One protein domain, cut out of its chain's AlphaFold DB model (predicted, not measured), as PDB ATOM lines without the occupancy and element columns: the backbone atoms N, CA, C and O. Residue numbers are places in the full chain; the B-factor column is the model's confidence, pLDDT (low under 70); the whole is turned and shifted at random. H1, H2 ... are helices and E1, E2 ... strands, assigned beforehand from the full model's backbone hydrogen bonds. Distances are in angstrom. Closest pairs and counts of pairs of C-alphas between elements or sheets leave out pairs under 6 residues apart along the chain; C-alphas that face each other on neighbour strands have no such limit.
ATOM      1  N   PRO A   7     117.158 119.874 114.903       73.38
ATOM      2  CA  PRO A   7     116.240 119.158 114.025       73.38
ATOM      3  C   PRO A   7     116.195 117.676 114.412       73.38
ATOM      4  O   PRO A   7     117.216 117.074 114.749       73.38
ATOM      5  N   VAL A   8     114.997 117.096 114.382       81.69
ATOM      6  CA  VAL A   8     114.729 115.717 114.806       81.69
ATOM      7  C   VAL A   8     114.128 114.956 113.633       81.69
ATOM      8  O   VAL A   8     113.107 115.367 113.087       81.69
ATOM      9  N   GLY A   9     114.763 113.849 113.254       84.81
ATOM     10  CA  GLY A   9     114.277 112.981 112.188       84.81
ATOM     11  C   GLY A   9     113.104 112.108 112.630       84.81
ATOM     12  O   GLY A   9     113.103 111.575 113.742       84.81
ATOM     13  N   TYR A  10     112.145 111.917 111.726       87.25
ATOM     14  CA  TYR A  10     111.040 110.975 111.892       87.25
ATOM     15  C   TYR A  10     110.979 110.004 110.712       87.25
ATOM     16  O   TYR A  10     111.249 110.379 109.575       87.25
ATOM     17  N   VAL A  11     110.616 108.751 110.976       85.62
ATOM     18  CA  VAL A  11     110.491 107.694 109.963       85.62
ATOM     19  C   VAL A  11     109.205 106.904 110.174       85.62
ATOM     20  O   VAL A  11     108.799 106.670 111.311       85.62
ATOM     21  N   ALA A  12     108.569 106.464 109.087       82.56
ATOM     22  CA  ALA A  12     107.436 105.549 109.166       82.56
ATOM     23  C   ALA A  12     107.874 104.177 109.713       82.56
ATOM     24  O   ALA A  12     108.639 103.450 109.069       82.56
ATOM     25  N   VAL A  13     107.360 103.838 110.894       79.31
ATOM     26  CA  VAL A  13     107.417 102.514 111.516       79.31
ATOM     27  C   VAL A  13     106.118 101.781 111.206       79.31
ATOM     28  O   VAL A  13     105.026 102.353 111.223       79.31
ATOM     29  N   LYS A  14     106.245 100.492 110.904       73.56
ATOM     30  CA  LYS A  14     105.131  99.636 110.513       73.56
ATOM     31  C   LYS A  14     104.217  99.344 111.707       73.56
ATOM     32  O   LYS A  14     104.706  99.112 112.815       73.56
ATOM     33  N   SER A  15     102.906  99.334 111.476       75.38
ATOM     34  CA  SER A  15     101.895  99.037 112.493       75.38
ATOM     35  C   SER A  15     100.995  97.870 112.074       75.38
ATOM     36  O   SER A  15     100.905  97.536 110.892       75.38
ATOM     37  N   SER A  16     100.297  97.278 113.044       69.56
ATOM     38  CA  SER A  16      99.302  96.220 112.836       69.56
ATOM     39  C   SER A  16      97.932  96.732 112.352       69.56
ATOM     40  O   SER A  16      96.920  96.087 112.624       69.56
ATOM     41  N   SER A  17      97.858  97.911 111.723       73.62
ATOM     42  CA  SER A  17      96.604  98.545 111.300       73.62
ATOM     43  C   SER A  17      96.641  98.982 109.838       73.62
ATOM     44  O   SER A  17      97.522  99.735 109.432       73.62
ATOM     45  N   ASP A  18      95.623  98.587 109.071       69.25
ATOM     46  CA  ASP A  18      95.401  98.998 107.677       69.25
ATOM     47  C   ASP A  18      95.181 100.517 107.529       69.25
ATOM     48  O   ASP A  18      95.324 101.062 106.438       69.25
ATOM     49  N   TYR A  19      94.835 101.207 108.624       71.56
ATOM     50  CA  TYR A  19      94.379 102.602 108.626       71.56
ATOM     51  C   TYR A  19      95.350 103.590 109.293       71.56
ATOM     52  O   TYR A  19      95.190 104.797 109.118       71.56
ATOM     53  N   TRP A  20      96.342 103.114 110.057       74.88
ATOM     54  CA  TRP A  20      97.208 103.972 110.880       74.88
ATOM     55  C   TRP A  20      98.700 103.692 110.668       74.88
ATOM     56  O   TRP A  20      99.235 102.675 111.113       74.88
ATOM     57  N   SER A  21      99.396 104.650 110.056       76.31
ATOM     58  CA  SER A  21     100.864 104.707 110.026       76.31
ATOM     59  C   SER A  21     101.400 105.433 111.264       76.31
ATOM     60  O   SER A  21     100.783 106.393 111.729       76.31
ATOM     61  N   VAL A  22     102.553 105.007 111.792       81.50
ATOM     62  CA  VAL A  22     103.196 105.638 112.956       81.50
ATOM     63  C   VAL A  22     104.541 106.230 112.548       81.50
ATOM     64  O   VAL A  22     105.415 105.523 112.051       81.50
ATOM     65  N   LEU A  23     104.735 107.527 112.794       86.00
ATOM     66  CA  LEU A  23     106.030 108.186 112.632       86.00
ATOM     67  C   LEU A  23     106.819 108.110 113.947       86.00
ATOM     68  O   LEU A  23     106.352 108.593 114.977       86.00
ATOM     69  N   TRP A  24     108.014 107.521 113.912       86.06
ATOM     70  CA  TRP A  24     108.885 107.342 115.078       86.06
ATOM     71  C   TRP A  24     110.180 108.145 114.962       86.06
ATOM     72  O   TRP A  24     110.668 108.392 113.860       86.06
ATOM     73  N   ARG A  25     110.753 108.528 116.107       86.88
ATOM     74  CA  ARG A  25     111.995 109.310 116.195       86.88
ATOM     75  C   ARG A  25     113.203 108.468 115.776       86.88
ATOM     76  O   ARG A  25     113.395 107.374 116.302       86.88
ATOM     77  N   THR A  26     114.027 108.958 114.851       86.12
ATOM     78  CA  THR A  26     115.124 108.157 114.270       86.12
ATOM     79  C   THR A  26     116.234 107.800 115.261       86.12
ATOM     80  O   THR A  26     116.847 106.742 115.133       86.12
ATOM     81  N   ASP A  27     116.464 108.622 116.284       82.88
ATOM     82  CA  ASP A  27     117.412 108.354 117.374       82.88
ATOM     83  C   ASP A  27     116.873 107.341 118.405       82.88
ATOM     84  O   ASP A  27     117.634 106.548 118.964       82.88
ATOM     85  N   LEU A  28     115.551 107.297 118.597       82.56
ATOM     86  CA  LEU A  28     114.856 106.337 119.465       82.56
ATOM     87  C   LEU A  28     114.404 105.064 118.732       82.56
ATOM     88  O   LEU A  28     113.597 104.299 119.256       82.56
ATOM     89  N   ILE A  29     114.909 104.798 117.523       78.50
ATOM     90  CA  ILE A  29     114.465 103.640 116.728       78.50
ATOM     91  C   ILE A  29     114.755 102.293 117.413       78.50
ATOM     92  O   ILE A  29     114.037 101.316 117.214       78.50
ATOM     93  N   HIS A  30     115.776 102.261 118.272       71.75
ATOM     94  CA  HIS A  30     116.153 101.103 119.073       71.75
ATOM     95  C   HIS A  30     115.107 100.747 120.146       71.75
ATOM     96  O   HIS A  30     114.989  99.577 120.508       71.75
ATOM     97  N   GLU A  31     114.306 101.714 120.610       73.56
ATOM     98  CA  GLU A  31     113.211 101.473 121.556       73.56
ATOM     99  C   GLU A  31     112.089 100.644 120.914       73.56
ATOM    100  O   GLU A  31     111.495  99.799 121.577       73.56
ATOM    101  N   VAL A  32     111.848 100.802 119.605       69.62
ATOM    102  CA  VAL A  32     110.816 100.049 118.865       69.62
ATOM    103  C   VAL A  32     111.086  98.541 118.893       69.62
ATOM    104  O   VAL A  32     110.151  97.749 118.916       69.62
ATOM    105  N   ALA A  33     112.358  98.134 118.925       58.41
ATOM    106  CA  ALA A  33     112.770  96.732 119.013       58.41
ATOM    107  C   ALA A  33     112.823  96.186 120.458       58.41
ATOM    108  O   ALA A  33     113.099  95.007 120.651       58.41
ATOM    109  N   GLN A  34     112.606  97.032 121.473       54.78
ATOM    110  CA  GLN A  34     112.681  96.669 122.898       54.78
ATOM    111  C   GLN A  34     111.364  96.898 123.657       54.78
ATOM    112  O   GLN A  34     111.202  96.422 124.782       54.78
ATOM    113  N   ALA A  35     110.416  97.629 123.068       50.78
ATOM    114  CA  ALA A  35     109.129  97.920 123.674       50.78
ATOM    115  C   ALA A  35     108.278  96.649 123.820       50.78
ATOM    116  O   ALA A  35     107.921  96.002 122.839       50.78
ATOM    117  N   ASN A  36     107.847  96.340 125.047       51.41
ATOM    118  CA  ASN A  36     106.726  95.424 125.255       51.41
ATOM    119  C   ASN A  36     105.471  96.056 124.628       51.41
ATOM    120  O   ASN A  36     104.882  96.968 125.211       51.41
ATOM    121  N   PHE A  37     105.076  95.573 123.444       54.00
ATOM    122  CA  PHE A  37     104.155  96.223 122.491       54.00
ATOM    123  C   PHE A  37     102.723  96.527 122.981       54.00
ATOM    124  O   PHE A  37     101.932  97.085 122.227       54.00
ATOM    125  N   VAL A  38     102.391  96.208 124.232       52.06
ATOM    126  CA  VAL A  38     101.151  96.624 124.917       52.06
ATOM    127  C   VAL A  38     101.250  98.073 125.441       52.06
ATOM    128  O   VAL A  38     100.240  98.739 125.641       52.06
ATOM    129  N   GLY A  39     102.464  98.589 125.677       50.72
ATOM    130  CA  GLY A  39     102.675  99.811 126.466       50.72
ATOM    131  C   GLY A  39     102.547 101.158 125.741       50.72
ATOM    132  O   GLY A  39     102.246 102.151 126.395       50.72
ATOM    133  N   THR A  40     102.798 101.233 124.429       64.12
ATOM    134  CA  THR A  40     102.989 102.529 123.737       64.12
ATOM    135  C   THR A  40     101.682 103.236 123.371       64.12
ATOM    136  O   THR A  40     101.577 104.447 123.540       64.12
ATOM    137  N   PHE A  41     100.694 102.483 122.878       71.19
ATOM    138  CA  PHE A  41      99.381 103.000 122.462       71.19
ATOM    139  C   PHE A  41      98.213 102.405 123.268       71.19
ATOM    140  O   PHE A  41      97.074 102.838 123.100       71.19
ATOM    141  N   GLY A  42      98.499 101.452 124.165       62.94
ATOM    142  CA  GLY A  42      97.501 100.713 124.938       62.94
ATOM    143  C   GLY A  42      96.649  99.763 124.092       62.94
ATOM    144  O   GLY A  42      96.682  99.781 122.860       62.94
ATOM    145  N   ASP A  43      95.842  98.945 124.768       63.16
ATOM    146  CA  ASP A  43      94.855  98.090 124.098       63.16
ATOM    147  C   ASP A  43      93.713  98.919 123.464       63.16
ATOM    148  O   ASP A  43      93.136  98.495 122.464       63.16
ATOM    149  N   ASP A  44      93.429 100.123 123.988       69.75
ATOM    150  CA  ASP A  44      92.315 100.994 123.565       69.75
ATOM    151  C   ASP A  44      92.401 101.462 122.099       69.75
ATOM    152  O   ASP A  44      91.373 101.632 121.443       69.75
ATOM    153  N   LEU A  45      93.614 101.676 121.573       71.44
ATOM    154  CA  LEU A  45      93.831 102.018 120.159       71.44
ATOM    155  C   LEU A  45      93.993 100.779 119.267       71.44
ATOM    156  O   LEU A  45      93.844 100.885 118.052       71.44
ATOM    157  N   GLY A  46      94.340  99.617 119.833       70.88
ATOM    158  CA  GLY A  46      94.594  98.375 119.092       70.88
ATOM    159  C   GLY A  46      95.826  98.384 118.167       70.88
ATOM    160  O   GLY A  46      96.086  97.386 117.492       70.88
ATOM    161  N   ILE A  47      96.596  99.479 118.121       74.62
ATOM    162  CA  ILE A  47      97.762  99.644 117.240       74.62
ATOM    163  C   ILE A  47      99.011  99.066 117.913       74.62
ATOM    164  O   ILE A  47      99.556  99.654 118.848       74.62
ATOM    165  N   LYS A  48      99.521  97.951 117.385       71.50
ATOM    166  CA  LYS A  48     100.851  97.420 117.724       71.50
ATOM    167  C   LYS A  48     101.874  97.911 116.706       71.50
ATOM    168  O   LYS A  48     101.538  98.116 115.540       71.50
ATOM    169  N   LEU A  49     103.126  98.060 117.130       73.50
ATOM    170  CA  LEU A  49     104.254  98.313 116.230       73.50
ATOM    171  C   LEU A  49     104.892  96.987 115.803       73.50
ATOM    172  O   LEU A  49     104.995  96.064 116.605       73.50
ATOM    173  N   GLU A  50     105.340  96.907 114.552       66.56
ATOM    174  CA  GLU A  50     105.966  95.702 113.980       66.56
ATOM    175  C   GLU A  50     107.487  95.835 113.785       66.56
ATOM    176  O   GLU A  50     108.126  94.958 113.209       66.56
ATOM    177  N   GLY A  51     108.081  96.933 114.265       68.12
ATOM    178  CA  GLY A  51     109.511  97.204 114.129       68.12
ATOM    179  C   GLY A  51     109.918  97.807 112.780       68.12
ATOM    180  O   GLY A  51     109.096  98.297 112.003       68.12
ATOM    181  N   MET A  52     111.231  97.803 112.529       66.56
ATOM    182  CA  MET A  52     111.843  98.251 111.264       66.56
ATOM    183  C   MET A  52     112.216  97.099 110.323       66.56
ATOM    184  O   MET A  52     112.434  97.335 109.133       66.56
ATOM    185  N   VAL A  53     112.286  95.875 110.855       63.16
ATOM    186  CA  VAL A  53     112.518  94.625 110.124       63.16
ATOM    187  C   VAL A  53     111.339  93.713 110.425       63.16
ATOM    188  O   VAL A  53     111.142  93.307 111.567       63.16
TER     189      VAL A  53
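Overview. This is residues 7 to 53 of the 1041 residues of an uncharacterized protein of Pseudomonas sp. S06B 330 (UniProt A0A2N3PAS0). Little regular structure: a small two-stranded hairpin, E1 and E2, is followed by a looping chain with two one-turn helices, H1 near the hairpin and H2 far from it, and residues 46 to 53 run back from H2. The printed part has 47 residues, with named elements E1, E2, H1, H2 in that order holding only 16; the class is mixed and the sheet antiparallel. It is compact, with a radius of gyration of the C-alphas of 10.5 A and spans of 31 by 22 by 20 A.

Along the chain. E1, residues 10 to 13, begins at C-alpha 10 (111.040, 110.975, 111.892) and is 9.2 A long. E2, residues 22 to 25, is 10.1 A long. H1 is residues 29 to 32; H2, residues 42 to 45, ends at C-alpha 45 (93.831, 102.018, 120.159).

Arrangement. E1 and E2 form a hairpin, antiparallel at 135 degrees; N 13 and O 22, 2.8 A apart, are within hydrogen-bond range. H1 and H2 are apart, and both are too short for an O i to N i+4 pair; the one O i to N i+3 pair is within range in H1, not in H2.

Size, cuts and confidence. The farthest C-alphas, of Pro 7 and Asp 43, are 31.7 A apart. The printed part has no cut, and no link is long. Confidence is under 70 at 18 residues, among them 32 to 40.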